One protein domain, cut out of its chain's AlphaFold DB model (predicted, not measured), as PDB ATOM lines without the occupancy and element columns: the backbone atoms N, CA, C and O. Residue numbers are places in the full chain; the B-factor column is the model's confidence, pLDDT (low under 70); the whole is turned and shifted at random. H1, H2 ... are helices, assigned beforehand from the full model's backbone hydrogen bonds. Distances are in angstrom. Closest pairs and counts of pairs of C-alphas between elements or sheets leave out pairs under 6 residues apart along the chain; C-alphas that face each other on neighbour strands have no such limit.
ATOM      1  N   TRP A  86      63.227  34.044  35.327       55.09
ATOM      2  CA  TRP A  86      63.139  32.573  35.355       55.09
ATOM      3  C   TRP A  86      62.746  31.921  34.023       55.09
ATOM      4  O   TRP A  86      62.991  30.735  33.837       55.09
ATOM      5  N   GLN A  87      62.196  32.683  33.077       58.78
ATOM      6  CA  GLN A  87      61.852  32.192  31.738       58.78
ATOM      7  C   GLN A  87      63.019  32.221  30.737       58.78
ATOM      8  O   GLN A  87      62.839  31.788  29.602       58.78
ATOM      9  N   ASN A  88      64.207  32.707  31.115       52.28
ATOM     10  CA  ASN A  88      65.340  32.790  30.192       52.28
ATOM     11  C   ASN A  88      66.136  31.463  30.165       52.28
ATOM     12  O   ASN A  88      66.853  31.169  31.130       52.28
ATOM     13  N   PRO A  89      66.101  30.682  29.063       60.41
ATOM     14  CA  PRO A  89      66.829  29.409  28.942       60.41
ATOM     15  C   PRO A  89      68.354  29.576  29.043       60.41
ATOM     16  O   PRO A  89      69.065  28.656  29.436       60.41
ATOM     17  N   LEU A  90      68.858  30.784  28.778       67.38
ATOM     18  CA  LEU A  90      70.267  31.142  28.939       67.38
ATOM     19  C   LEU A  90      70.742  31.073  30.399       67.38
ATOM     20  O   LEU A  90      71.889  30.716  30.634       67.38
ATOM     21  N   LEU A  91      69.884  31.362  31.388       65.62
ATOM     22  CA  LEU A  91      70.290  31.285  32.800       65.62
ATOM     23  C   LEU A  91      70.506  29.839  33.248       65.62
ATOM     24  O   LEU A  91      71.454  29.563  33.973       65.62
ATOM     25  N   HIS A  92      69.674  28.914  32.761       65.88
ATOM     26  CA  HIS A  92      69.855  27.485  33.016       65.88
ATOM     27  C   HIS A  92      71.159  26.988  32.387       65.88
ATOM     28  O   HIS A  92      71.892  26.221  33.004       65.88
ATOM     29  N   TYR A  93      71.482  27.484  31.191       76.81
ATOM     30  CA  TYR A  93      72.728  27.155  30.509       76.81
ATOM     31  C   TYR A  93      73.960  27.685  31.252       76.81
ATOM     32  O   TYR A  93      74.926  26.951  31.425       76.81
ATOM     33  N   VAL A  94      73.915  28.923  31.752       85.88
ATOM     34  CA  VAL A  94      75.013  29.507  32.540       85.88
ATOM     35  C   VAL A  94      75.222  28.748  33.852       85.88
ATOM     36  O   VAL A  94      76.364  28.460  34.192       85.88
ATOM     37  N   ILE A  95      74.145  28.373  34.551       83.62
ATOM     38  CA  ILE A  95      74.226  27.568  35.782       83.62
ATOM     39  C   ILE A  95      74.813  26.178  35.486       83.62
ATOM     40  O   ILE A  95      75.707  25.718  36.186       83.62
ATOM     41  N   ALA A  96      74.359  25.506  34.427       87.06
ATOM     42  CA  ALA A  96      74.890  24.196  34.049       87.06
ATOM     43  C   ALA A  96      76.370  24.262  33.621       87.06
ATOM     44  O   ALA A  96      77.181  23.410  34.002       87.06
ATOM     45  N   ALA A  97      76.737  25.288  32.851       86.88
ATOM     46  CA  ALA A  97      78.102  25.507  32.397       86.88
ATOM     47  C   ALA A  97      79.039  25.847  33.562       86.88
ATOM     48  O   ALA A  97      80.151  25.324  33.608       86.88
ATOM     49  N   SER A  98      78.595  26.657  34.528       89.88
ATOM     50  CA  SER A  98      79.403  26.974  35.707       89.88
ATOM     51  C   SER A  98      79.595  25.758  36.607       89.88
ATOM     52  O   SER A  98      80.710  25.538  37.062       89.88
ATOM     53  N   ILE A  99      78.579  24.905  36.787       87.56
ATOM     54  CA  ILE A  99      78.732  23.624  37.499       87.56
ATOM     55  C   ILE A  99      79.785  22.753  36.806       87.56
ATOM     56  O   ILE A  99      80.660  22.207  37.469       87.56
ATOM     57  N   THR A 100      79.752  22.664  35.475       84.31
ATOM     58  CA  THR A 100      80.740  21.885  34.711       84.31
ATOM     59  C   THR A 100      82.143  22.472  34.852       84.31
ATOM     60  O   THR A 100      83.096  21.732  35.083       84.31
ATOM     61  N   LEU A 101      82.279  23.797  34.774       83.81
ATOM     62  CA  LEU A 101      83.555  24.488  34.938       83.81
ATOM     63  C   LEU A 101      84.114  24.337  36.361       83.81
ATOM     64  O   LEU A 101      85.309  24.120  36.521       83.81
ATOM     65  N   LEU A 102      83.258  24.396  37.384       83.62
ATOM     66  CA  LEU A 102      83.629  24.173  38.783       83.62
ATOM     67  C   LEU A 102      84.035  22.720  39.040       83.62
ATOM     68  O   LEU A 102      85.007  22.477  39.745       83.62
ATOM     69  N   LEU A 103      83.336  21.749  38.448       76.19
ATOM     70  CA  LEU A 103      83.704  20.337  38.557       76.19
ATOM     71  C   LEU A 103      85.040  20.048  37.862       76.19
ATOM     72  O   LEU A 103      85.868  19.324  38.413       76.19
ATOM     73  N   LEU A 104      85.254  20.626  36.676       79.31
ATOM     74  CA  LEU A 104      86.463  20.427  35.875       79.31
ATOM     75  C   LEU A 104      87.675  21.168  36.461       79.31
ATOM     76  O   LEU A 104      88.770  20.618  36.486       79.31
ATOM     77  N   GLY A 105      87.485  22.400  36.939       77.75
ATOM     78  CA  GLY A 105      88.550  23.236  37.500       77.75
ATOM     79  C   GLY A 105      88.808  23.021  38.993       77.75
ATOM     80  O   GLY A 105      89.904  23.300  39.464       77.75
ATOM     81  N   GLY A 106      87.822  22.521  39.745       74.94
ATOM     82  CA  GLY A 106      87.890  22.352  41.201       74.94
ATOM     83  C   GLY A 106      88.483  21.025  41.680       74.94
ATOM     84  O   GLY A 106      88.507  20.783  42.882       74.94
ATOM     85  N   GLY A 107      88.926  20.139  40.780       70.94
ATOM     86  CA  GLY A 107      89.597  18.882  41.153       70.94
ATOM     87  C   GLY A 107      88.687  17.815  41.782       70.94
ATOM     88  O   GLY A 107      89.167  16.788  42.255       70.94
ATOM     89  N   VAL A 108      87.361  17.997  41.766       71.81
ATOM     90  CA  VAL A 108      86.395  17.007  42.293       71.81
ATOM     91  C   VAL A 108      86.482  15.681  41.520       71.81
ATOM     92  O   VAL A 108      86.306  14.605  42.094       71.81
ATOM     93  N   PHE A 109      86.829  15.743  40.231       68.12
ATOM     94  CA  PHE A 109      87.111  14.558  39.420       68.12
ATOM     95  C   PHE A 109      88.361  13.789  39.871       68.12
ATOM     96  O   PHE A 109      88.351  12.567  39.757       68.12
ATOM     97  N   ASP A 110      89.384  14.437  40.439       70.44
ATOM     98  CA  ASP A 110      90.556  13.728  40.976       70.44
ATOM     99  C   ASP A 110      90.177  12.894  42.204       70.44
ATOM    100  O   ASP A 110      90.606  11.748  42.342       70.44
ATOM    101  N   LEU A 111      89.284  13.419  43.051       69.25
ATOM    102  CA  LEU A 111      88.759  12.706  44.218       69.25
ATOM    103  C   LEU A 111      87.887  11.505  43.808       69.25
ATOM    104  O   LEU A 111      88.013  10.411  44.365       69.25
ATOM    105  N   LEU A 112      87.031  11.691  42.798       69.88
ATOM    106  CA  LEU A 112      86.202  10.625  42.230       69.88
ATOM    107  C   LEU A 112      87.039   9.574  41.496       69.88
ATOM    108  O   LEU A 112      86.756   8.389  41.627       69.88
ATOM    109  N   SER A 113      88.079   9.981  40.766       71.75
ATOM    110  CA  SER A 113      88.991   9.088  40.043       71.75
ATOM    111  C   SER A 113      89.855   8.273  41.002       71.75
ATOM    112  O   SER A 113      89.992   7.063  40.831       71.75
ATOM    113  N   ALA A 114      90.360   8.882  42.079       72.50
ATOM    114  CA  ALA A 114      91.064   8.168  43.141       72.50
ATOM    115  C   ALA A 114      90.145   7.162  43.859       72.50
ATOM    116  O   ALA A 114      90.535   6.014  44.083       72.50
ATOM    117  N   GLY A 115      88.902   7.555  44.164       68.44
ATOM    118  CA  GLY A 115      87.892   6.669  44.751       68.44
ATOM    119  C   GLY A 115      87.453   5.539  43.814       68.44
ATOM    120  O   GLY A 115      87.318   4.392  44.247       68.44
ATOM    121  N   ALA A 116      87.289   5.830  42.523       69.69
ATOM    122  CA  ALA A 116      86.946   4.860  41.491       69.69
ATOM    123  C   ALA A 116      88.098   3.886  41.232       69.69
ATOM    124  O   ALA A 116      87.860   2.685  41.201       69.69
ATOM    125  N   ASN A 117      89.345   4.358  41.148       65.44
ATOM    126  CA  ASN A 117      90.518   3.491  41.051       65.44
ATOM    127  C   ASN A 117      90.675   2.618  42.296       65.44
ATOM    128  O   ASN A 117      90.941   1.432  42.161       65.44
ATOM    129  N   ALA A 118      90.433   3.136  43.503       65.31
ATOM    130  CA  ALA A 118      90.438   2.319  44.718       65.31
ATOM    131  C   ALA A 118      89.315   1.260  44.726       65.31
ATOM    132  O   ALA A 118      89.513   0.145  45.215       65.31
ATOM    133  N   ALA A 119      88.140   1.579  44.174       63.28
ATOM    134  CA  ALA A 119      87.031   0.638  44.027       63.28
ATOM    135  C   ALA A 119      87.297  -0.419  42.941       63.28
ATOM    136  O   ALA A 119      87.016  -1.596  43.160       63.28
ATOM    137  N   VAL A 120      87.891  -0.026  41.812       66.62
ATOM    138  CA  VAL A 120      88.291  -0.915  40.712       66.62
ATOM    139  C   VAL A 120      89.456  -1.806  41.138       66.62
ATOM    140  O   VAL A 120      89.393  -3.006  40.917       66.62
ATOM    141  N   GLN A 121      90.459  -1.289  41.852       64.44
ATOM    142  CA  GLN A 121      91.571  -2.083  42.390       64.44
ATOM    143  C   GLN A 121      91.084  -3.142  43.394       64.44
ATOM    144  O   GLN A 121      91.597  -4.259  43.408       64.44
ATOM    145  N   ARG A 122      90.059  -2.826  44.205       58.44
ATOM    146  CA  ARG A 122      89.378  -3.809  45.071       58.44
ATOM    147  C   ARG A 122      88.555  -4.825  44.278       58.44
ATOM    148  O   ARG A 122      88.447  -5.966  44.709       58.44
ATOM    149  N   GLN A 123      87.974  -4.433  43.147       55.91
ATOM    150  CA  GLN A 123      87.225  -5.337  42.271       55.91
ATOM    151  C   GLN A 123      88.135  -6.232  41.426       55.91
ATOM    152  O   GLN A 123      87.755  -7.362  41.173       55.91
ATOM    153  N   SER A 124      89.338  -5.799  41.052       55.12
ATOM    154  CA  SER A 124      90.307  -6.619  40.310       55.12
ATOM    155  C   SER A 124      90.874  -7.788  41.126       55.12
ATOM    156  O   SER A 124      91.465  -8.698  40.551       55.12
ATOM    157  N   ALA A 125      90.705  -7.777  42.453       56.72
ATOM    158  CA  ALA A 125      91.070  -8.883  43.340       56.72
ATOM    159  C   ALA A 125      89.931  -9.901  43.552       56.72
ATOM    160  O   ALA A 125      90.166 -10.959  44.130       56.72
ATOM    161  N   ASP A 126      88.717  -9.612  43.074       61.50
ATOM    162  CA  ASP A 126      87.553 -10.479  43.216       61.50
ATOM    163  C   ASP A 126      86.877 -10.762  41.864       61.50
ATOM    164  O   ASP A 126      86.969  -9.993  40.916       61.50
ATOM    165  N   ALA A 127      86.138 -11.873  41.793       60.84
ATOM    166  CA  ALA A 127      85.479 -12.360  40.580       60.84
ATOM    167  C   ALA A 127      84.747 -11.264  39.759       60.84
ATOM    168  O   ALA A 127      84.068 -10.410  40.354       60.84
ATOM    169  N   PRO A 128      84.838 -11.320  38.411       72.56
ATOM    170  CA  PRO A 128      84.365 -10.278  37.507       72.56
ATOM    171  C   PRO A 128      82.893  -9.916  37.720       72.56
ATOM    172  O   PRO A 128      82.065 -10.727  38.139       72.56
ATOM    173  N   LEU A 129      82.554  -8.661  37.411       67.69
ATOM    174  CA  LEU A 129      81.220  -8.084  37.613       67.69
ATOM    175  C   LEU A 129      80.101  -8.946  36.994       67.69
ATOM    176  O   LEU A 129      79.026  -9.061  37.581       67.69
ATOM    177  N   SER A 130      80.373  -9.604  35.862       74.69
ATOM    178  CA  SER A 130      79.469 -10.559  35.210       74.69
ATOM    179  C   SER A 130      79.121 -11.754  36.097       74.69
ATOM    180  O   SER A 130      77.949 -12.106  36.201       74.69
ATOM    181  N   ASP A 131      80.097 -12.335  36.797       74.06
ATOM    182  CA  ASP A 131      79.885 -13.486  37.682       74.06
ATOM    183  C   ASP A 131      79.050 -13.094  38.902       74.06
ATOM    184  O   ASP A 131      78.211 -13.863  39.377       74.06
ATOM    185  N   ARG A 132      79.240 -11.865  39.395       72.56
ATOM    186  CA  ARG A 132      78.462 -11.309  40.511       72.56
ATOM    187  C   ARG A 132      77.017 -11.031  40.109       72.56
ATOM    188  O   ARG A 132      76.104 -11.365  40.863       72.56
ATOM    189  N   LEU A 133      76.807 -10.453  38.928       81.44
ATOM    190  CA  LEU A 133      75.472 -10.194  38.386       81.44
ATOM    191  C   LEU A 133      74.740 -11.502  38.069       81.44
ATOM    192  O   LEU A 133      73.581 -11.647  38.448       81.44
ATOM    193  N   MET A 134      75.436 -12.480  37.480       82.94
ATOM    194  CA  MET A 134      74.902 -13.815  37.211       82.94
ATOM    195  C   MET A 134      74.462 -14.503  38.508       82.94
ATOM    196  O   MET A 134      73.317 -14.931  38.598       82.94
ATOM    197  N   LYS A 135      75.320 -14.540  39.541       81.06
ATOM    198  CA  LYS A 135      74.985 -15.125  40.855       81.06
ATOM    199  C   LYS A 135      73.802 -14.433  41.531       81.06
ATOM    200  O   LYS A 135      72.966 -15.097  42.135       81.06
ATOM    201  N   ARG A 136      73.713 -13.103  41.441       82.00
ATOM    202  CA  ARG A 136      72.574 -12.344  41.985       82.00
ATOM    203  C   ARG A 136      71.279 -12.662  41.234       82.00
ATOM    204  O   ARG A 136      70.240 -12.788  41.874       82.00
ATOM    205  N   ALA A 137      71.342 -12.818  39.912       82.19
ATOM    206  CA  ALA A 137      70.188 -13.169  39.090       82.19
ATOM    207  C   ALA A 137      69.689 -14.594  39.377       82.19
ATOM    208  O   ALA A 137      68.486 -14.790  39.544       82.19
ATOM    209  N   THR A 138      70.589 -15.576  39.514       82.25
ATOM    210  CA  THR A 138      70.213 -16.949  39.889       82.25
ATOM    211  C   THR A 138      69.659 -17.029  41.305       82.25
ATOM    212  O   THR A 138      68.614 -17.640  41.494       82.25
ATOM    213  N   GLN A 139      70.251 -16.330  42.277       80.81
ATOM    214  CA  GLN A 139      69.710 -16.269  43.643       80.81
ATOM    215  C   GLN A 139      68.326 -15.611  43.709       80.81
ATOM    216  O   GLN A 139      67.452 -16.056  44.451       80.81
ATOM    217  N   TRP A 140      68.102 -14.542  42.941       85.69
ATOM    218  CA  TRP A 140      66.788 -13.904  42.858       85.69
ATOM    219  C   TRP A 140      65.750 -14.822  42.202       85.69
ATOM    220  O   TRP A 140      64.624 -14.921  42.682       85.69
ATOM    221  N   MET A 141      66.145 -15.549  41.156       84.25
ATOM    222  CA  MET A 141      65.291 -16.510  40.457       84.25
ATOM    223  C   MET A 141      64.934 -17.719  41.332       84.25
ATOM    224  O   MET A 141      63.782 -18.150  41.339       84.25
ATOM    225  N   GLU A 142      65.875 -18.221  42.131       79.12
ATOM    226  CA  GLU A 142      65.614 -19.256  43.139       79.12
ATOM    227  C   GLU A 142      64.629 -18.771  44.206       79.12
ATOM    228  O   GLU A 142      63.726 -19.510  44.589       79.12
ATOM    229  N   LYS A 143      64.737 -17.506  44.630       77.88
ATOM    230  CA  LYS A 143      63.839 -16.902  45.625       77.88
ATOM    231  C   LYS A 143      62.391 -16.753  45.136       77.88
ATOM    232  O   LYS A 143      61.488 -16.638  45.960       77.88
TER     233      LYS A 143
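This is residues 86 to 143 of the 150 residues of an uncharacterized protein of Fontibacillus phaseoli (UniProt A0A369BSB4). Three helices make a wide, open arch: H2 is the crossbar, and H1 and H3 are its two splayed legs, with nothing packed in the middle. The 58 printed residues run H1, H2, H3 with no named strand, all helix in class. The whole is extended, with a radius of gyration of the C-alphas of 19.9 A, and flat, spanning 53 by 29 by 13 A.

Find C-alpha 89 at (66.829, 29.409, 28.942); from there H1, residues 89 to 105, runs 24.1 A. H2, residues 108 to 123, covers 22.4 A. H3, residues 129 to 143, runs 21.1 A to C-alpha 143 at (63.839, -16.902, 45.625).

Look at Leu 103 and Phe 109: their C-alphas, the closest of H1 and H2, are 6.8 A apart. These helices are close but not clearly touching, at a steep tilt of 61 degrees, the same way. H2 and H3 are only just apart, at 8.1 A between their closest C-alphas. H1 and H3 are apart. In H1, H2 and H3 every O i to N i+4 pair is within hydrogen-bond range.

The C-alphas of Asn 88 and Glu 142, the two farthest apart, are separated by 53.6 A. The printed part has no cut, and both links are tight. Mean pLDDT of the printed part is 72.8; look for values under 70 at residues 86 to 92 and 115 to 127, among others.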